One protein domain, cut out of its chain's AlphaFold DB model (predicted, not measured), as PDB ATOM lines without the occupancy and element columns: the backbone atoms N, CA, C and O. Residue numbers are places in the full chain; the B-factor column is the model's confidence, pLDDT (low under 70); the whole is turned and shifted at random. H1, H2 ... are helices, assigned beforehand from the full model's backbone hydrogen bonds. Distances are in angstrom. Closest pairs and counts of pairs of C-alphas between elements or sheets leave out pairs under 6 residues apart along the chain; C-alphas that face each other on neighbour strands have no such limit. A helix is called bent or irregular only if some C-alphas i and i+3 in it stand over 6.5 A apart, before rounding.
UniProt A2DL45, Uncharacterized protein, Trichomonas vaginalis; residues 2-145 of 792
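This is residues 2 to 145 of the 792 residues of an uncharacterized protein of Trichomonas vaginalis (UniProt A2DL45). The model is a flat slab of helical hairpins set one after another along its longest axis, from H1 and H2 at one end through H3 and H4 in the middle to H6 and H7 at the other. H2, H4 and H6 make one layer; H1 and H3, side by side, begin the other, and the short H5, slanted to H3, and H7 loosely continue it. The printed part has 144 residues with seven named helices, H1 to H7 in chain order, and no named strand: the class is all helix. It is compact, with a radius of gyration of the C-alphas of 15.0 A and spans of 47 by 39 by 20 A.

H1, residues 3 to 21, is 28.2 A long and begins with C-alpha 3 at (12.169, -2.652, -28.621). H2 is residues 25 to 37 and H3 residues 52 to 65, 18.3 A and 21.5 A long. H4, residues 69 to 89, is the longest at 30.2 A. H5 is residues 91 to 98, 10.8 A, and H6 residues 108 to 122, 20.5 A. H7, residues 127 to 143, is 23.5 A long, has a kink of 47 degrees near residue 134, and ends with C-alpha 143 at (10.837, -35.276, -48.125). H3, H6 and H7 are irregular, but only just: C-alphas 59 and 62 are 6.6 A apart, 113 and 116 6.7 A, 129 and 132 6.8 A.

H1, H2, H3, H4 and H6 form a bundle, helices side by side. H1 and H2 are a hairpin and touch at a shallow tilt of 22 degrees; their closest C-alphas, of Leu 19 and Ala 28, are 5.6 A apart. H1 touches H3 with residues 6 to 13 alone, closest at Phe 13 and Ser 59, C-alphas 7.3 A apart. H2 and H3 are apart. The hairpin H3 and H4 touches closest at the C-alphas of Ile 64 and His 72, 4.7 A; its tilt of 36 degrees is only just steep. H4 and H6 touch, running the same way at 11 degrees, a shallow tilt, with the C-alphas of Ser 87 and Ala 121 closest at 4.9 A. H5 touches H3, H4 and H6; its closest C-alpha pair with H3, Thr 54 and Ala 97, is 4.6 A apart. H7 touches H6, its hairpin partner, closest at the C-alphas of Cys 111 and Leu 140, 5.1 A. Every O i to N i+4 pair is within hydrogen-bond range in H2, H4 and H5; the counts are 14 of 15 in H1, 7 of 10 in H3, 9 of 11 in H6 and 8 of 13 in H7.

The two C-alphas farthest apart, of Lys 24 and Asp 128, are 47.5 A apart. The printed part has no cut. The link from H2 to H3, residues 38 to 51, is long. The mean pLDDT of the printed part is 82.4; residues 2 to 7 and 45 to 51 are under 70.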
ATOM      1  N   SER A   2      14.107  -4.629 -24.703       48.06
ATOM      2  CA  SER A   2      14.038  -3.281 -25.297       48.06
ATOM      3  C   SER A   2      13.692  -3.399 -26.781       48.06
ATOM      4  O   SER A   2      14.369  -4.115 -27.514       48.06
ATOM      5  N   PHE A   3      12.666  -2.680 -27.234       53.62
ATOM      6  CA  PHE A   3      12.169  -2.652 -28.621       53.62
ATOM      7  C   PHE A   3      13.279  -2.469 -29.688       53.62
ATOM      8  O   PHE A   3      13.142  -2.934 -30.819       53.62
ATOM      9  N   GLY A   4      14.404  -1.844 -29.315       58.41
ATOM     10  CA  GLY A   4      15.558  -1.593 -30.183       58.41
ATOM     11  C   GLY A   4      16.292  -2.844 -30.686       58.41
ATOM     12  O   GLY A   4      16.653  -2.891 -31.856       58.41
ATOM     13  N   THR A   5      16.466  -3.890 -29.873       61.06
ATOM     14  CA  THR A   5      17.297  -5.057 -30.248       61.06
ATOM     15  C   THR A   5      16.649  -5.894 -31.359       61.06
ATOM     16  O   THR A   5      17.316  -6.339 -32.291       61.06
ATOM     17  N   LYS A   6      15.315  -6.026 -31.328       63.88
ATOM     18  CA  LYS A   6      14.530  -6.721 -32.364       63.88
ATOM     19  C   LYS A   6      14.550  -5.975 -33.705       63.88
ATOM     20  O   LYS A   6      14.607  -6.600 -34.761       63.88
ATOM     21  N   LEU A   7      14.532  -4.639 -33.673       62.34
ATOM     22  CA  LEU A   7      14.645  -3.804 -34.875       62.34
ATOM     23  C   LEU A   7      16.017  -3.953 -35.545       62.34
ATOM     24  O   LEU A   7      16.087  -4.041 -36.772       62.34
ATOM     25  N   VAL A   8      17.088  -4.047 -34.749       73.00
ATOM     26  CA  VAL A   8      18.455  -4.242 -35.252       73.00
ATOM     27  C   VAL A   8      18.597  -5.595 -35.952       73.00
ATOM     28  O   VAL A   8      18.999  -5.618 -37.113       73.00
ATOM     29  N   LEU A   9      18.191  -6.708 -35.330       77.19
ATOM     30  CA  LEU A   9      18.265  -8.039 -35.959       77.19
ATOM     31  C   LEU A   9      17.430  -8.125 -37.248       77.19
ATOM     32  O   LEU A   9      17.930  -8.576 -38.278       77.19
ATOM     33  N   ASN A  10      16.206  -7.587 -37.249       79.12
ATOM     34  CA  ASN A  10      15.379  -7.512 -38.460       79.12
ATOM     35  C   ASN A  10      16.066  -6.752 -39.602       79.12
ATOM     36  O   ASN A  10      15.940  -7.125 -40.770       79.12
ATOM     37  N   SER A  11      16.782  -5.672 -39.282       82.25
ATOM     38  CA  SER A  11      17.541  -4.917 -40.279       82.25
ATOM     39  C   SER A  11      18.718  -5.723 -40.837       82.25
ATOM     40  O   SER A  11      18.968  -5.661 -42.042       82.25
ATOM     41  N   LYS A  12      19.378  -6.547 -40.004       86.12
ATOM     42  CA  LYS A  12      20.471  -7.433 -40.429       86.12
ATOM     43  C   LYS A  12      19.982  -8.502 -41.412       86.12
ATOM     44  O   LYS A  12      20.565  -8.612 -42.485       86.12
ATOM     45  N   PHE A  13      18.870  -9.186 -41.125       84.69
ATOM     46  CA  PHE A  13      18.269 -10.162 -42.053       84.69
ATOM     47  C   PHE A  13      17.815  -9.525 -43.377       84.69
ATOM     48  O   PHE A  13      18.062 -10.065 -44.454       84.69
ATOM     49  N   LYS A  14      17.217  -8.324 -43.340       86.38
ATOM     50  CA  LYS A  14      16.884  -7.584 -44.573       86.38
ATOM     51  C   LYS A  14      18.127  -7.226 -45.389       86.38
ATOM     52  O   LYS A  14      18.068  -7.241 -46.615       86.38
ATOM     53  N   SER A  15      19.226  -6.877 -44.721       90.25
ATOM     54  CA  SER A  15      20.506  -6.602 -45.375       90.25
ATOM     55  C   SER A  15      21.079  -7.853 -46.035       90.25
ATOM     56  O   SER A  15      21.515  -7.769 -47.177       90.25
ATOM     57  N   LEU A  16      21.028  -9.004 -45.357       90.88
ATOM     58  CA  LEU A  16      21.470 -10.289 -45.901       90.88
ATOM     59  C   LEU A  16      20.751 -10.612 -47.218       90.88
ATOM     60  O   LEU A  16      21.403 -10.847 -48.230       90.88
ATOM     61  N   ASN A  17      19.420 -10.513 -47.240       87.50
ATOM     62  CA  ASN A  17      18.637 -10.796 -48.449       87.50
ATOM     63  C   ASN A  17      19.004  -9.871 -49.622       87.50
ATOM     64  O   ASN A  17      19.011 -10.305 -50.770       87.50
ATOM     65  N   LYS A  18      19.345  -8.603 -49.347       90.06
ATOM     66  CA  LYS A  18      19.825  -7.674 -50.383       90.06
ATOM     67  C   LYS A  18      21.199  -8.067 -50.926       90.06
ATOM     68  O   LYS A  18      21.416  -7.932 -52.124       90.06
ATOM     69  N   LEU A  19      22.112  -8.520 -50.065       91.44
ATOM     70  CA  LEU A  19      23.459  -8.943 -50.464       91.44
ATOM     71  C   LEU A  19      23.418 -10.223 -51.303       91.44
ATOM     72  O   LEU A  19      24.054 -10.277 -52.354       91.44
ATOM     73  N   LEU A  20      22.595 -11.193 -50.893       90.00
ATOM     74  CA  LEU A  20      22.348 -12.424 -51.646       90.00
ATOM     75  C   LEU A  20      21.746 -12.125 -53.025       90.00
ATOM     76  O   LEU A  20      22.262 -12.598 -54.031       90.00
ATOM     77  N   ALA A  21      20.722 -11.266 -53.092       89.00
ATOM     78  CA  ALA A  21      20.117 -10.856 -54.363       89.00
ATOM     79  C   ALA A  21      21.087 -10.083 -55.278       89.00
ATOM     80  O   ALA A  21      20.921 -10.085 -56.495       89.00
ATOM     81  N   ALA A  22      22.094  -9.421 -54.702       90.25
ATOM     82  CA  ALA A  22      23.135  -8.705 -55.433       90.25
ATOM     83  C   ALA A  22      24.345  -9.585 -55.807       90.25
ATOM     84  O   ALA A  22      25.295  -9.064 -56.390       90.25
ATOM     85  N   GLY A  23      24.351 -10.879 -55.455       87.81
ATOM     86  CA  GLY A  23      25.468 -11.796 -55.719       87.81
ATOM     87  C   GLY A  23      26.743 -11.497 -54.917       87.81
ATOM     88  O   GLY A  23      27.824 -11.944 -55.290       87.81
ATOM     89  N   LYS A  24      26.645 -10.727 -53.827       93.00
ATOM     90  CA  LYS A  24      27.778 -10.344 -52.969       93.00
ATOM     91  C   LYS A  24      27.992 -11.387 -51.870       93.00
ATOM     92  O   LYS A  24      27.647 -11.146 -50.714       93.00
ATOM     93  N   TYR A  25      28.506 -12.559 -52.242       91.62
ATOM     94  CA  TYR A  25      28.560 -13.718 -51.342       91.62
ATOM     95  C   TYR A  25      29.488 -13.524 -50.135       91.62
ATOM     96  O   TYR A  25      29.053 -13.805 -49.026       91.62
ATOM     97  N   ASP A  26      30.676 -12.939 -50.297       90.06
ATOM     98  CA  ASP A  26      31.600 -12.701 -49.172       90.06
ATOM     99  C   ASP A  26      31.000 -11.748 -48.122       90.06
ATOM    100  O   ASP A  26      31.055 -11.987 -46.916       90.06
ATOM    101  N   GLU A  27      30.343 -10.675 -48.582       91.44
ATOM    102  CA  GLU A  27      29.627  -9.745 -47.702       91.44
ATOM    103  C   GLU A  27      28.418 -10.425 -47.038       91.44
ATOM    104  O   GLU A  27      28.086 -10.117 -45.892       91.44
ATOM    105  N   ALA A  28      27.747 -11.346 -47.740       90.31
ATOM    106  CA  ALA A  28      26.633 -12.121 -47.201       90.31
ATOM    107  C   ALA A  28      27.091 -13.143 -46.144       90.31
ATOM    108  O   ALA A  28      26.403 -13.285 -45.135       90.31
ATOM    109  N   LEU A  29      28.250 -13.788 -46.325       90.62
ATOM    110  CA  LEU A  29      28.876 -14.681 -45.341       90.62
ATOM    111  C   LEU A  29      29.206 -13.935 -44.052       90.62
ATOM    112  O   LEU A  29      28.700 -14.293 -42.990       90.62
ATOM    113  N   ALA A  30      29.931 -12.817 -44.157       90.75
ATOM    114  CA  ALA A  30      30.231 -11.971 -43.003       90.75
ATOM    115  C   ALA A  30      28.949 -11.480 -42.307       90.75
ATOM    116  O   ALA A  30      28.911 -11.297 -41.089       90.75
ATOM    117  N   LYS A  31      27.862 -11.277 -43.069       92.56
ATOM    118  CA  LYS A  31      26.565 -10.898 -42.505       92.56
ATOM    119  C   LYS A  31      25.857 -12.045 -41.791       92.56
ATOM    120  O   LYS A  31      25.189 -11.778 -40.794       92.56
ATOM    121  N   LEU A  32      25.967 -13.274 -42.285       90.56
ATOM    122  CA  LEU A  32      25.439 -14.474 -41.633       90.56
ATOM    123  C   LEU A  32      26.139 -14.715 -40.290       90.56
ATOM    124  O   LEU A  32      25.455 -14.901 -39.283       90.56
ATOM    125  N   GLU A  33      27.466 -14.611 -40.252       89.19
ATOM    126  CA  GLU A  33      28.257 -14.712 -39.019       89.19
ATOM    127  C   GLU A  33      27.900 -13.594 -38.026       89.19
ATOM    128  O   GLU A  33      27.535 -13.879 -36.889       89.19
ATOM    129  N   ASP A  34      27.843 -12.333 -38.479       89.06
ATOM    130  CA  ASP A  34      27.409 -11.188 -37.657       89.06
ATOM    131  C   ASP A  34      25.984 -11.358 -37.102       89.06
ATOM    132  O   ASP A  34      25.668 -10.880 -36.008       89.06
ATOM    133  N   ILE A  35      25.088 -12.007 -37.854       89.12
ATOM    134  CA  ILE A  35      23.758 -12.367 -37.354       89.12
ATOM    135  C   ILE A  35      23.895 -13.403 -36.243       89.12
ATOM    136  O   ILE A  35      23.342 -13.165 -35.172       89.12
ATOM    137  N   SER A  36      24.627 -14.496 -36.474       87.56
ATOM    138  CA  SER A  36      24.802 -15.580 -35.501       87.56
ATOM    139  C   SER A  36      25.427 -15.099 -34.192       87.56
ATOM    140  O   SER A  36      24.864 -15.346 -33.129       87.56
ATOM    141  N   ASP A  37      26.506 -14.319 -34.256       85.44
ATOM    142  CA  ASP A  37      27.199 -13.772 -33.079       85.44
ATOM    143  C   ASP A  37      26.341 -12.766 -32.298       85.44
ATOM    144  O   ASP A  37      26.557 -12.505 -31.116       85.44
ATOM    145  N   SER A  38      25.345 -12.175 -32.962       84.75
ATOM    146  CA  SER A  38      24.396 -11.251 -32.339       84.75
ATOM    147  C   SER A  38      23.176 -11.943 -31.747       84.75
ATOM    148  O   SER A  38      22.303 -11.242 -31.228       84.75
ATOM    149  N   LEU A  39      23.047 -13.263 -31.879       84.38
ATOM    150  CA  LEU A  39      21.951 -14.026 -31.300       84.38
ATOM    151  C   LEU A  39      22.279 -14.432 -29.859       84.38
ATOM    152  O   LEU A  39      23.422 -14.574 -29.447       84.38
ATOM    153  N   SER A  40      21.230 -14.582 -29.060       81.94
ATOM    154  CA  SER A  40      21.292 -15.032 -27.674       81.94
ATOM    155  C   SER A  40      20.027 -15.813 -27.387       81.94
ATOM    156  O   SER A  40      18.943 -15.438 -27.849       81.94
ATOM    157  N   ILE A  41      20.138 -16.858 -26.569       81.00
ATOM    158  CA  ILE A  41      18.972 -17.648 -26.184       81.00
ATOM    159  C   ILE A  41      17.956 -16.815 -25.393       81.00
ATOM    160  O   ILE A  41      16.753 -17.013 -25.524       81.00
ATOM    161  N   SER A  42      18.427 -15.791 -24.672       75.06
ATOM    162  CA  SER A  42      17.582 -14.826 -23.958       75.06
ATOM    163  C   SER A  42      16.621 -14.052 -24.873       75.06
ATOM    164  O   SER A  42      15.658 -13.439 -24.401       75.06
ATOM    165  N   PHE A  43      16.861 -14.060 -26.188       75.38
ATOM    166  CA  PHE A  43      15.985 -13.435 -27.175       75.38
ATOM    167  C   PHE A  43      14.821 -14.328 -27.617       75.38
ATOM    168  O   PHE A  43      13.895 -13.840 -28.278       75.38
ATOM    169  N   VAL A  44      14.842 -15.609 -27.251       74.06
ATOM    170  CA  VAL A  44      13.747 -16.547 -27.483       74.06
ATOM    171  C   VAL A  44      12.745 -16.395 -26.340       74.06
ATOM    172  O   VAL A  44      12.867 -17.005 -25.287       74.06
ATOM    173  N   ASP A  45      11.751 -15.527 -26.535       64.88
ATOM    174  CA  ASP A  45      10.654 -15.370 -25.576       64.88
ATOM    175  C   ASP A  45       9.557 -16.412 -25.862       64.88
ATOM    176  O   ASP A  45       8.911 -16.319 -26.914       64.88
ATOM    177  N   PRO A  46       9.276 -17.355 -24.940       60.88
ATOM    178  CA  PRO A  46       8.215 -18.347 -25.115       60.88
ATOM    179  C   PRO A  46       6.808 -17.731 -25.218       60.88
ATOM    180  O   PRO A  46       5.863 -18.425 -25.582       60.88
ATOM    181  N   LYS A  47       6.636 -16.436 -24.916       57.84
ATOM    182  CA  LYS A  47       5.361 -15.711 -25.061       57.84
ATOM    183  C   LYS A  47       5.217 -14.975 -26.398       57.84
ATOM    184  O   LYS A  47       4.149 -14.422 -26.663       57.84
ATOM    185  N   ASN A  48       6.248 -14.934 -27.248       58.00
ATOM    186  CA  ASN A  48       6.250 -14.125 -28.469       58.00
ATOM    187  C   ASN A  48       6.211 -14.988 -29.740       58.00
ATOM    188  O   ASN A  48       7.233 -15.513 -30.169       58.00
ATOM    189  N   LYS A  49       5.043 -15.053 -30.393       47.78
ATOM    190  CA  LYS A  49       4.821 -15.827 -31.632       47.78
ATOM    191  C   LYS A  49       5.676 -15.377 -32.828       47.78
ATOM    192  O   LYS A  49       5.971 -16.183 -33.696       47.78
ATOM    193  N   ASN A  50       6.109 -14.112 -32.864       52.31
ATOM    194  CA  ASN A  50       7.047 -13.603 -33.873       52.31
ATOM    195  C   ASN A  50       8.464 -13.610 -33.294       52.31
ATOM    196  O   ASN A  50       9.063 -12.543 -33.080       52.31
ATOM    197  N   SER A  51       8.944 -14.801 -32.944       67.00
ATOM    198  CA  SER A  51      10.246 -14.993 -32.317       67.00
ATOM    199  C   SER A  51      11.371 -14.791 -33.338       67.00
ATOM    200  O   SER A  51      11.186 -14.885 -34.553       67.00
ATOM    201  N   ILE A  52      12.567 -14.477 -32.844       77.94
ATOM    202  CA  ILE A  52      13.777 -14.393 -33.672       77.94
ATOM    203  C   ILE A  52      14.088 -15.741 -34.343       77.94
ATOM    204  O   ILE A  52      14.640 -15.758 -35.441       77.94
ATOM    205  N   MET A  53      13.629 -16.849 -33.751       84.44
ATOM    206  CA  MET A  53      13.751 -18.179 -34.337       84.44
ATOM    207  C   MET A  53      12.996 -18.297 -35.665       84.44
ATOM    208  O   MET A  53      13.546 -18.817 -36.626       84.44
ATOM    209  N   THR A  54      11.779 -17.752 -35.779       84.31
ATOM    210  CA  THR A  54      11.027 -17.768 -37.048       84.31
ATOM    211  C   THR A  54      11.789 -17.059 -38.170       84.31
ATOM    212  O   THR A  54      11.809 -17.523 -39.306       84.31
ATOM    213  N   LEU A  55      12.451 -15.941 -37.858       83.94
ATOM    214  CA  LEU A  55      13.260 -15.203 -38.833       83.94
ATOM    215  C   LEU A  55      14.505 -15.981 -39.245       83.94
ATOM    216  O   LEU A  55      14.838 -15.995 -40.430       83.94
ATOM    217  N   LEU A  56      15.162 -16.630 -38.281       87.62
ATOM    218  CA  LEU A  56      16.314 -17.482 -38.533       87.62
ATOM    219  C   LEU A  56      15.934 -18.647 -39.452       87.62
ATOM    220  O   LEU A  56      16.560 -18.827 -40.491       87.62
ATOM    221  N   LEU A  57      14.863 -19.375 -39.125       87.69
ATOM    222  CA  LEU A  57      14.382 -20.501 -39.925       87.69
ATOM    223  C   LEU A  57      14.013 -20.065 -41.350       87.69
ATOM    224  O   LEU A  57      14.528 -20.633 -42.310       87.69
ATOM    225  N   ASN A  58      13.203 -19.012 -41.497       85.50
ATOM    226  CA  ASN A  58      12.773 -18.516 -42.810       85.50
ATOM    227  C   ASN A  58      13.930 -18.009 -43.679       85.50
ATOM    228  O   ASN A  58      13.825 -18.031 -44.902       85.50
ATOM    229  N   SER A  59      15.011 -17.526 -43.063       85.62
ATOM    230  CA  SER A  59      16.154 -16.978 -43.798       85.62
ATOM    231  C   SER A  59      17.205 -18.041 -44.107       85.62
ATOM    232  O   SER A  59      17.774 -18.015 -45.190       85.62
ATOM    233  N   CYS A  60      17.468 -18.979 -43.191       88.38
ATOM    234  CA  CYS A  60      18.554 -19.952 -43.325       88.38
ATOM    235  C   CYS A  60      18.119 -21.266 -43.986       88.38
ATOM    236  O   CYS A  60      18.904 -21.818 -44.750       88.38
ATOM    237  N   LEU A  61      16.890 -21.760 -43.766       87.75
ATOM    238  CA  LEU A  61      16.440 -23.030 -44.364       87.75
ATOM    239  C   LEU A  61      16.521 -23.047 -45.899       87.75
ATOM    240  O   LEU A  61      16.987 -24.057 -46.434       87.75
ATOM    241  N   PRO A  62      16.142 -21.974 -46.628       86.75
ATOM    242  CA  PRO A  62      16.312 -21.935 -48.081       86.75
ATOM    243  C   PRO A  62      17.786 -21.929 -48.518       86.75
ATOM    244  O   PRO A  62      18.110 -22.406 -49.606       86.75
ATOM    245  N   LEU A  63      18.689 -21.406 -47.678       88.62
ATOM    246  CA  LEU A  63      20.115 -21.267 -47.988       88.62
ATOM    247  C   LEU A  63      20.900 -22.573 -47.830       88.62
ATOM    248  O   LEU A  63      21.960 -22.714 -48.430       88.62
ATOM    249  N   ILE A  64      20.358 -23.565 -47.121       87.00
ATOM    250  CA  ILE A  64      20.951 -24.913 -47.025       87.00
ATOM    251  C   ILE A  64      20.988 -25.607 -48.387       87.00
ATOM    252  O   ILE A  64      21.700 -26.582 -48.567       87.00
ATOM    253  N   SER A  65      20.269 -25.117 -49.386       83.62
ATOM    254  CA  SER A  65      20.363 -25.663 -50.739       83.62
ATOM    255  C   SER A  65      20.779 -24.626 -51.768       83.62
ATOM    256  O   SER A  65      20.369 -24.716 -52.932       83.62
ATOM    257  N   HIS A  66      21.537 -23.629 -51.314       88.62
ATOM    258  CA  HIS A  66      22.120 -22.591 -52.144       88.62
ATOM    259  C   HIS A  66      23.246 -23.157 -53.023       88.62
ATOM    260  O   HIS A  66      23.946 -24.083 -52.630       88.62
ATOM    261  N   GLU A  67      23.423 -22.595 -54.221       86.88
ATOM    262  CA  GLU A  67      24.416 -23.075 -55.198       86.88
ATOM    263  C   GLU A  67      25.862 -22.809 -54.753       86.88
ATOM    264  O   GLU A  67      26.761 -23.593 -55.042       86.88
ATOM    265  N   ASN A  68      26.089 -21.705 -54.032       89.12
ATOM    266  CA  ASN A  68      27.382 -21.415 -53.414       89.12
ATOM    267  C   ASN A  68      27.596 -22.309 -52.167       89.12
ATOM    268  O   ASN A  68      26.815 -22.181 -51.215       89.12
ATOM    269  N   PRO A  69      28.649 -23.153 -52.141       88.62
ATOM    270  CA  PRO A  69      28.892 -24.107 -51.061       88.62
ATOM    271  C   PRO A  69      29.229 -23.436 -49.724       88.62
ATOM    272  O   PRO A  69      28.815 -23.934 -48.685       88.62
ATOM    273  N   GLU A  70      29.912 -22.289 -49.724       90.25
ATOM    274  CA  GLU A  70      30.273 -21.578 -48.491       90.25
ATOM    275  C   GLU A  70      29.032 -20.998 -47.808       90.25
ATOM    276  O   GLU A  70      28.864 -21.134 -46.596       90.25
ATOM    277  N   ILE A  71      28.113 -20.413 -48.590       91.12
ATOM    278  CA  ILE A  71      26.819 -19.923 -48.084       91.12
ATOM    279  C   ILE A  71      26.002 -21.084 -47.516       91.12
ATOM    280  O   ILE A  71      25.433 -20.957 -46.432       91.12
ATOM    281  N   HIS A  72      25.966 -22.210 -48.234       89.50
ATOM    282  CA  HIS A  72      25.308 -23.432 -47.785       89.50
ATOM    283  C   HIS A  72      25.862 -23.913 -46.434       89.50
ATOM    284  O   HIS A  72      25.095 -24.054 -45.479       89.50
ATOM    285  N   THR A  73      27.179 -24.106 -46.328       89.38
ATOM    286  CA  THR A  73      27.829 -24.602 -45.107       89.38
ATOM    287  C   THR A  73      27.651 -23.633 -43.941       89.38
ATOM    288  O   THR A  73      27.306 -24.057 -42.838       89.38
ATOM    289  N   CYS A  74      27.808 -22.325 -44.170       90.19
ATOM    290  CA  CYS A  74      27.599 -21.305 -43.143       90.19
ATOM    291  C   CYS A  74      26.146 -21.303 -42.636       90.19
ATOM    292  O   CYS A  74      25.905 -21.366 -41.428       90.19
ATOM    293  N   ALA A  75      25.161 -21.316 -43.542       90.69
ATOM    294  CA  ALA A  75      23.746 -21.358 -43.176       90.69
ATOM    295  C   ALA A  75      23.374 -22.638 -42.413       90.69
ATOM    296  O   ALA A  75      22.614 -22.572 -41.445       90.69
ATOM    297  N   GLN A  76      23.920 -23.787 -42.819       89.31
ATOM    298  CA  GLN A  76      23.706 -25.060 -42.135       89.31
ATOM    299  C   GLN A  76      24.314 -25.057 -40.728       89.31
ATOM    300  O   GLN A  76      23.632 -25.452 -39.785       89.31
ATOM    301  N   ASN A  77      25.545 -24.565 -40.555       89.38
ATOM    302  CA  ASN A  77      26.195 -24.474 -39.243       89.38
ATOM    303  C   ASN A  77      25.410 -23.574 -38.285       89.38
ATOM    304  O   ASN A  77      25.111 -23.978 -37.162       89.38
ATOM    305  N   ILE A  78      25.001 -22.389 -38.751       90.69
ATOM    306  CA  ILE A  78      24.184 -21.453 -37.969       90.69
ATOM    307  C   ILE A  78      22.854 -22.098 -37.576       90.69
ATOM    308  O   ILE A  78      22.434 -22.008 -36.417       90.69
ATOM    309  N   LEU A  79      22.183 -22.759 -38.527       90.38
ATOM    310  CA  LEU A  79      20.909 -23.405 -38.249       90.38
ATOM    311  C   LEU A  79      21.074 -24.541 -37.241       90.38
ATOM    312  O   LEU A  79      20.285 -24.614 -36.301       90.38
ATOM    313  N   ASN A  80      22.070 -25.406 -37.417       89.69
ATOM    314  CA  ASN A  80      22.314 -26.537 -36.529       89.69
ATOM    315  C   ASN A  80      22.646 -26.071 -35.110       89.69
ATOM    316  O   ASN A  80      22.085 -26.598 -34.148       89.69
ATOM    317  N   HIS A  81      23.495 -25.051 -34.980       91.12
ATOM    318  CA  HIS A  81      23.872 -24.456 -33.702       91.12
ATOM    319  C   HIS A  81      22.651 -23.945 -32.932       91.12
ATOM    320  O   HIS A  81      22.340 -24.417 -31.834       91.12
ATOM    321  N   TRP A  82      21.891 -23.029 -33.533       90.62
ATOM    322  CA  TRP A  82      20.751 -22.414 -32.856       90.62
ATOM    323  C   TRP A  82      19.561 -23.362 -32.717       90.62
ATOM    324  O   TRP A  82      18.873 -23.322 -31.699       90.62
ATOM    325  N   SER A  83      19.328 -24.263 -33.674       91.31
ATOM    326  CA  SER A  83      18.271 -25.274 -33.544       91.31
ATOM    327  C   SER A  83      18.585 -26.269 -32.434       91.31
ATOM    328  O   SER A  83      17.680 -26.629 -31.684       91.31
ATOM    329  N   SER A  84      19.851 -26.657 -32.251       91.19
ATOM    330  CA  SER A  84      20.271 -27.505 -31.130       91.19
ATOM    331  C   SER A  84      20.002 -26.839 -29.782       91.19
ATOM    332  O   SER A  84      19.334 -27.422 -28.925       91.19
ATOM    333  N   ILE A  85      20.442 -25.589 -29.617       91.19
ATOM    334  CA  ILE A  85      20.270 -24.824 -28.377       91.19
ATOM    335  C   ILE A  85      18.781 -24.588 -28.086       91.19
ATOM    336  O   ILE A  85      18.291 -24.917 -27.003       91.19
ATOM    337  N   VAL A  86      18.032 -24.052 -29.052       90.94
ATOM    338  CA  VAL A  86      16.637 -23.637 -28.836       90.94
ATOM    339  C   VAL A  86      15.704 -24.839 -28.700       90.94
ATOM    340  O   VAL A  86      14.843 -24.816 -27.824       90.94
ATOM    341  N   SER A  87      15.887 -25.908 -29.484       89.88
ATOM    342  CA  SER A  87      15.094 -27.135 -29.302       89.88
ATOM    343  C   SER A  87      15.351 -27.809 -27.952       89.88
ATOM    344  O   SER A  87      14.456 -28.474 -27.440       89.88
ATOM    345  N   SER A  88      16.540 -27.621 -27.364       89.94
ATOM    346  CA  SER A  88      16.907 -28.224 -26.078       89.94
ATOM    347  C   SER A  88      16.386 -27.439 -24.875       89.94
ATOM    348  O   SER A  88      15.905 -28.059 -23.936       89.94
ATOM    349  N   PHE A  89      16.460 -26.103 -24.880       89.19
ATOM    350  CA  PHE A  89      16.067 -25.277 -23.723       89.19
ATOM    351  C   PHE A  89      14.684 -24.618 -23.862       89.19
ATOM    352  O   PHE A  89      14.005 -24.402 -22.862       89.19
ATOM    353  N   TYR A  90      14.225 -24.325 -25.084       88.88
ATOM    354  CA  TYR A  90      12.920 -23.699 -25.354       88.88
ATOM    355  C   TYR A  90      12.122 -24.462 -26.433       88.88
ATOM    356  O   TYR A  90      11.707 -23.873 -27.438       88.88
ATOM    357  N   PRO A  91      11.846 -25.766 -26.229       88.56
ATOM    358  CA  PRO A  91      11.266 -26.653 -27.243       88.56
ATOM    359  C   PRO A  91       9.934 -26.144 -27.808       88.56
ATOM    360  O   PRO A  91       9.718 -26.163 -29.017       88.56
ATOM    361  N   LYS A  92       9.047 -25.607 -26.964       85.44
ATOM    362  CA  LYS A  92       7.759 -25.063 -27.419       85.44
ATOM    363  C   LYS A  92       7.924 -23.861 -28.354       85.44
ATOM    364  O   LYS A  92       7.256 -23.787 -29.377       85.44
ATOM    365  N   ALA A  93       8.847 -22.952 -28.034       85.19
ATOM    366  CA  ALA A  93       9.120 -21.785 -28.871       85.19
ATOM    367  C   ALA A  93       9.727 -22.185 -30.227       85.19
ATOM    368  O   ALA A  93       9.485 -21.515 -31.231       85.19
ATOM    369  N   PHE A  94      10.490 -23.283 -30.261       88.25
ATOM    370  CA  PHE A  94      11.002 -23.871 -31.496       88.25
ATOM    371  C   PHE A  94       9.871 -24.431 -32.376       88.25
ATOM    372  O   PHE A  94       9.804 -24.111 -33.562       88.25
ATOM    373  N   LEU A  95       8.949 -25.207 -31.793       87.12
ATOM    374  CA  LEU A  95       7.802 -25.775 -32.514       87.12
ATOM    375  C   LEU A  95       6.864 -24.684 -33.056       87.12
ATOM    376  O   LEU A  95       6.500 -24.722 -34.230       87.12
ATOM    377  N   ASP A  96       6.555 -23.671 -32.241       83.56
ATOM    378  CA  ASP A  96       5.739 -22.514 -32.639       83.56
ATOM    379  C   ASP A  96       6.405 -21.693 -33.762       83.56
ATOM    380  O   ASP A  96       5.732 -21.093 -34.602       83.56
ATOM    381  N   ALA A  97       7.742 -21.642 -33.801       83.00
ATOM    382  CA  ALA A  97       8.459 -20.974 -34.883       83.00
ATOM    383  C   ALA A  97       8.344 -21.743 -36.206       83.00
ATOM    384  O   ALA A  97       8.253 -21.113 -37.263       83.00
ATOM    385  N   PHE A  98       8.328 -23.075 -36.139       79.44
ATOM    386  CA  PHE A  98       8.270 -23.960 -37.298       79.44
ATOM    387  C   PHE A  98       6.854 -24.122 -37.868       79.44
ATOM    388  O   PHE A  98       6.707 -24.344 -39.066       79.44
ATOM    389  N   SER A  99       5.800 -23.933 -37.065       73.50
ATOM    390  CA  SER A  99       4.405 -24.041 -37.532       73.50
ATOM    391  C   SER A  99       4.044 -23.071 -38.669       73.50
ATOM    392  O   SER A  99       3.006 -23.229 -39.304       73.50
ATOM    393  N   ASN A 100       4.877 -22.057 -38.921       70.06
ATOM    394  CA  ASN A 100       4.700 -21.073 -39.993       70.06
ATOM    395  C   ASN A 100       5.452 -21.429 -41.291       70.06
ATOM    396  O   ASN A 100       5.478 -20.611 -42.211       70.06
ATOM    397  N   ILE A 101       6.094 -22.599 -41.357       77.44
ATOM    398  CA  ILE A 101       6.953 -23.016 -42.471       77.44
ATOM    399  C   ILE A 101       6.234 -24.072 -43.307       77.44
ATOM    400  O   ILE A 101       5.806 -25.106 -42.797       77.44
ATOM    401  N   ASP A 102       6.129 -23.821 -44.610       77.50
ATOM    402  CA  ASP A 102       5.588 -24.784 -45.564       77.50
ATOM    403  C   ASP A 102       6.660 -25.823 -45.932       77.50
ATOM    404  O   ASP A 102       7.551 -25.565 -46.744       77.50
ATOM    405  N   VAL A 103       6.568 -27.010 -45.323       77.25
ATOM    406  CA  VAL A 103       7.505 -28.128 -45.538       77.25
ATOM    407  C   VAL A 103       7.559 -28.558 -47.005       77.25
ATOM    408  O   VAL A 103       8.608 -29.000 -47.466       77.25
ATOM    409  N   SER A 104       6.473 -28.387 -47.765       75.25
ATOM    410  CA  SER A 104       6.423 -28.803 -49.173       75.25
ATOM    411  C   SER A 104       7.361 -28.000 -50.084       75.25
ATOM    412  O   SER A 104       7.703 -28.460 -51.173       75.25
ATOM    413  N   GLN A 105       7.804 -26.821 -49.638       79.00
ATOM    414  CA  GLN A 105       8.716 -25.944 -50.377       79.00
ATOM    415  C   GLN A 105      10.189 -26.159 -50.004       79.00
ATOM    416  O   GLN A 105      11.077 -25.576 -50.631       79.00
ATOM    417  N   LEU A 106      10.468 -26.971 -48.982       82.06
ATOM    418  CA  LEU A 106      11.824 -27.255 -48.527       82.06
ATOM    419  C   LEU A 106      12.461 -28.364 -49.372       82.06
ATOM    420  O   LEU A 106      11.813 -29.341 -49.748       82.06
ATOM    421  N   LYS A 107      13.761 -28.229 -49.654       83.94
ATOM    422  CA  LYS A 107      14.540 -29.313 -50.268       83.94
ATOM    423  C   LYS A 107      14.904 -30.372 -49.220       83.94
ATOM    424  O   LYS A 107      14.864 -30.114 -48.017       83.94
ATOM    425  N   SER A 108      15.312 -31.550 -49.690       83.62
ATOM    426  CA  SER A 108      15.597 -32.717 -48.844       83.62
ATOM    427  C   SER A 108      16.625 -32.474 -47.740       83.62
ATOM    428  O   SER A 108      16.482 -32.986 -46.632       83.62
ATOM    429  N   GLU A 109      17.640 -31.667 -48.028       82.12
ATOM    430  CA  GLU A 109      18.731 -31.322 -47.124       82.12
ATOM    431  C   GLU A 109      18.221 -30.458 -45.961       82.12
ATOM    432  O   GLU A 109      18.561 -30.703 -44.804       82.12
ATOM    433  N   SER A 110      17.334 -29.499 -46.247       83.06
ATOM    434  CA  SER A 110      16.690 -28.660 -45.232       83.06
ATOM    435  C   SER A 110      15.727 -29.467 -44.356       83.06
ATOM    436  O   SER A 110      15.669 -29.246 -43.145       83.06
ATOM    437  N   CYS A 111      14.997 -30.420 -44.949       84.25
ATOM    438  CA  CYS A 111      14.089 -31.311 -44.222       84.25
ATOM    439  C   CYS A 111      14.838 -32.217 -43.235       84.25
ATOM    440  O   CYS A 111      14.442 -32.298 -42.072       84.25
ATOM    441  N   SER A 112      15.946 -32.833 -43.657       81.94
ATOM    442  CA  SER A 112      16.762 -33.671 -42.770       81.94
ATOM    443  C   SER A 112      17.409 -32.847 -41.648       81.94
ATOM    444  O   SER A 112      17.320 -33.233 -40.479       81.94
ATOM    445  N   ALA A 113      17.993 -31.686 -41.976       80.06
ATOM    446  CA  ALA A 113      18.686 -30.849 -40.997       80.06
ATOM    447  C   ALA A 113      17.773 -30.449 -39.827       80.06
ATOM    448  O   ALA A 113      18.201 -30.445 -38.673       80.06
ATOM    449  N   ILE A 114      16.498 -30.153 -40.105       84.38
ATOM    450  CA  ILE A 114      15.545 -29.753 -39.066       84.38
ATOM    451  C   ILE A 114      14.868 -30.938 -38.369       84.38
ATOM    452  O   ILE A 114      14.449 -30.795 -37.218       84.38
ATOM    453  N   PHE A 115      14.778 -32.104 -39.019       85.06
ATOM    454  CA  PHE A 115      14.061 -33.274 -38.505       85.06
ATOM    455  C   PHE A 115      14.525 -33.678 -37.100       85.06
ATOM    456  O   PHE A 115      13.697 -33.880 -36.206       85.06
ATOM    457  N   SER A 116      15.843 -33.733 -36.879       79.38
ATOM    458  CA  SER A 116      16.437 -34.097 -35.585       79.38
ATOM    459  C   SER A 116      16.043 -33.128 -34.467       79.38
ATOM    460  O   SER A 116      15.622 -33.557 -33.393       79.38
ATOM    461  N   PHE A 117      16.118 -31.820 -34.727       85.81
ATOM    462  CA  PHE A 117      15.813 -30.788 -33.731       85.81
ATOM    463  C   PHE A 117      14.312 -30.657 -33.469       85.81
ATOM    464  O   PHE A 117      13.891 -30.482 -32.325       85.81
ATOM    465  N   PHE A 118      13.492 -30.803 -34.511       87.19
ATOM    466  CA  PHE A 118      12.037 -30.827 -34.386       87.19
ATOM    467  C   PHE A 118      11.575 -32.021 -33.554       87.19
ATOM    468  O   PHE A 118      10.801 -31.860 -32.610       87.19
ATOM    469  N   SER A 119      12.130 -33.201 -33.825       80.69
ATOM    470  CA  SER A 119      11.863 -34.399 -33.031       80.69
ATOM    471  C   SER A 119      12.317 -34.249 -31.579       80.69
ATOM    472  O   SER A 119      11.592 -34.640 -30.667       80.69
ATOM    473  N   ASN A 120      13.482 -33.630 -31.341       82.81
ATOM    474  CA  ASN A 120      13.958 -33.345 -29.988       82.81
ATOM    475  C   ASN A 120      12.981 -32.436 -29.220       82.81
ATOM    476  O   ASN A 120      12.637 -32.734 -28.078       82.81
ATOM    477  N   ALA A 121      12.467 -31.380 -29.861       87.62
ATOM    478  CA  ALA A 121      11.513 -30.467 -29.238       87.62
ATOM    479  C   ALA A 121      10.157 -31.131 -28.925       87.62
ATOM    480  O   ALA A 121       9.538 -30.845 -27.894       87.62
ATOM    481  N   LEU A 122       9.698 -32.054 -29.776       85.12
ATOM    482  CA  LEU A 122       8.422 -32.749 -29.591       85.12
ATOM    483  C   LEU A 122       8.360 -33.630 -28.344       85.12
ATOM    484  O   LEU A 122       7.266 -33.854 -27.823       85.12
ATOM    485  N   ARG A 123       9.506 -34.064 -27.809       83.62
ATOM    486  CA  ARG A 123       9.576 -34.829 -26.550       83.62
ATOM    487  C   ARG A 123       8.903 -34.122 -25.376       83.62
ATOM    488  O   ARG A 123       8.420 -34.789 -24.467       83.62
ATOM    489  N   CYS A 124       8.814 -32.793 -25.422       86.25
ATOM    490  CA  CYS A 124       8.181 -31.972 -24.390       86.25
ATOM    491  C   CYS A 124       6.673 -31.728 -24.608       86.25
ATOM    492  O   CYS A 124       6.050 -30.970 -23.863       86.25
ATOM    493  N   ILE A 125       6.073 -32.333 -25.639       84.25
ATOM    494  CA  ILE A 125       4.641 -32.233 -25.952       84.25
ATOM    495  C   ILE A 125       3.948 -33.541 -25.567       84.25
ATOM    496  O   ILE A 125       4.472 -34.619 -25.830       84.25
ATOM    497  N   HIS A 126       2.762 -33.463 -24.959       78.38
ATOM    498  CA  HIS A 126       1.961 -34.643 -24.603       78.38
ATOM    499  C   HIS A 126       1.434 -35.375 -25.842       78.38
ATOM    500  O   HIS A 126       1.087 -34.707 -26.813       78.38
ATOM    501  N   GLN A 127       1.308 -36.707 -25.789       72.19
ATOM    502  CA  GLN A 127       0.923 -37.543 -26.932       72.19
ATOM    503  C   GLN A 127      -0.362 -37.085 -27.633       72.19
ATOM    504  O   GLN A 127      -0.355 -36.931 -28.852       72.19
ATOM    505  N   ASP A 128      -1.409 -36.748 -26.881       71.44
ATOM    506  CA  ASP A 128      -2.689 -36.295 -27.454       71.44
ATOM    507  C   ASP A 128      -2.561 -35.021 -28.303       71.44
ATOM    508  O   ASP A 128      -3.263 -34.844 -29.297       71.44
ATOM    509  N   ASN A 129      -1.613 -34.151 -27.943       75.94
ATOM    510  CA  ASN A 129      -1.362 -32.884 -28.627       75.94
ATOM    511  C   ASN A 129      -0.330 -33.025 -29.757       75.94
ATOM    512  O   ASN A 129      -0.056 -32.059 -30.467       75.94
ATOM    513  N   ARG A 130       0.274 -34.210 -29.937       74.88
ATOM    514  CA  ARG A 130       1.274 -34.450 -30.991       74.88
ATOM    515  C   ARG A 130       0.650 -34.628 -32.362       74.88
ATOM    516  O   ARG A 130       1.352 -34.422 -33.344       74.88
ATOM    517  N   ASN A 131      -0.631 -34.983 -32.445       71.38
ATOM    518  CA  ASN A 131      -1.293 -35.313 -33.709       71.38
ATOM    519  C   ASN A 131      -1.135 -34.217 -34.778       71.38
ATOM    520  O   ASN A 131      -0.908 -34.530 -35.946       71.38
ATOM    521  N   GLU A 132      -1.155 -32.942 -34.378       71.12
ATOM    522  CA  GLU A 132      -0.928 -31.800 -35.278       71.12
ATOM    523  C   GLU A 132       0.508 -31.760 -35.841       71.12
ATOM    524  O   GLU A 132       0.719 -31.412 -37.002       71.12
ATOM    525  N   TYR A 133       1.497 -32.192 -35.058       79.12
ATOM    526  CA  TYR A 133       2.914 -32.205 -35.429       79.12
ATOM    527  C   TYR A 133       3.352 -33.496 -36.133       79.12
ATOM    528  O   TYR A 133       4.349 -33.496 -36.855       79.12
ATOM    529  N   LEU A 134       2.614 -34.597 -35.964       74.69
ATOM    530  CA  LEU A 134       2.909 -35.874 -36.621       74.69
ATOM    531  C   LEU A 134       2.834 -35.773 -38.142       74.69
ATOM    532  O   LEU A 134       3.658 -36.367 -38.831       74.69
ATOM    533  N   ASN A 135       1.888 -34.998 -38.672       77.94
ATOM    534  CA  ASN A 135       1.803 -34.767 -40.113       77.94
ATOM    535  C   ASN A 135       3.041 -34.022 -40.629       77.94
ATOM    536  O   ASN A 135       3.598 -34.404 -41.652       77.94
ATOM    537  N   ILE A 136       3.517 -33.024 -39.879       81.75
ATOM    538  CA  ILE A 136       4.738 -32.277 -40.205       81.75
ATOM    539  C   ILE A 136       5.956 -33.209 -40.190       81.75
ATOM    540  O   ILE A 136       6.738 -33.203 -41.135       81.75
ATOM    541  N   LEU A 137       6.094 -34.050 -39.160       80.19
ATOM    542  CA  LEU A 137       7.165 -35.048 -39.071       80.19
ATOM    543  C   LEU A 137       7.146 -36.033 -40.239       80.19
ATOM    544  O   LEU A 137       8.194 -36.303 -40.822       80.19
ATOM    545  N   LYS A 138       5.965 -36.554 -40.593       80.50
ATOM    546  CA  LYS A 138       5.797 -37.443 -41.748       80.50
ATOM    547  C   LYS A 138       6.241 -36.747 -43.028       80.50
ATOM    548  O   LYS A 138       7.010 -37.326 -43.786       80.50
ATOM    549  N   SER A 139       5.808 -35.506 -43.253       82.62
ATOM    550  CA  SER A 139       6.233 -34.719 -44.413       82.62
ATOM    551  C   SER A 139       7.743 -34.496 -44.428       82.62
ATOM    552  O   SER A 139       8.370 -34.739 -45.451       82.62
ATOM    553  N   LEU A 140       8.349 -34.118 -43.298       85.25
ATOM    554  CA  LEU A 140       9.800 -33.938 -43.196       85.25
ATOM    555  C   LEU A 140      10.553 -35.225 -43.527       85.25
ATOM    556  O   LEU A 140      11.522 -35.187 -44.281       85.25
ATOM    557  N   LEU A 141      10.097 -36.359 -43.002       84.56
ATOM    558  CA  LEU A 141      10.736 -37.648 -43.224       84.56
ATOM    559  C   LEU A 141      10.577 -38.124 -44.672       84.56
ATOM    560  O   LEU A 141      11.561 -38.523 -45.284       84.56
ATOM    561  N   HIS A 142       9.375 -38.014 -45.247       83.38
ATOM    562  CA  HIS A 142       9.123 -38.383 -46.643       83.38
ATOM    563  C   HIS A 142       9.859 -37.488 -47.646       83.38
ATOM    564  O   HIS A 142      10.224 -37.949 -48.725       83.38
ATOM    565  N   SER A 143      10.081 -36.220 -47.301       84.38
ATOM    566  CA  SER A 143      10.837 -35.276 -48.125       84.38
ATOM    567  C   SER A 143      12.351 -35.346 -47.897       84.38
ATOM    568  O   SER A 143      13.092 -34.711 -48.644       84.38
ATOM    569  N   SER A 144      12.826 -36.091 -46.895       85.75
ATOM    570  CA  SER A 144      14.254 -36.262 -46.601       85.75
ATOM    571  C   SER A 144      14.862 -37.424 -47.384       85.75
ATOM    572  O   SER A 144      14.189 -38.396 -47.722       85.75
ATOM    573  N   LYS A 145      16.170 -37.347 -47.635       83.88
ATOM    574  CA  LYS A 145      16.950 -38.475 -48.162       83.88
ATOM    575  C   LYS A 145      17.365 -39.408 -47.010       83.88
ATOM    576  O   LYS A 145      17.851 -38.884 -46.003       83.88
TER     577      LYS A 145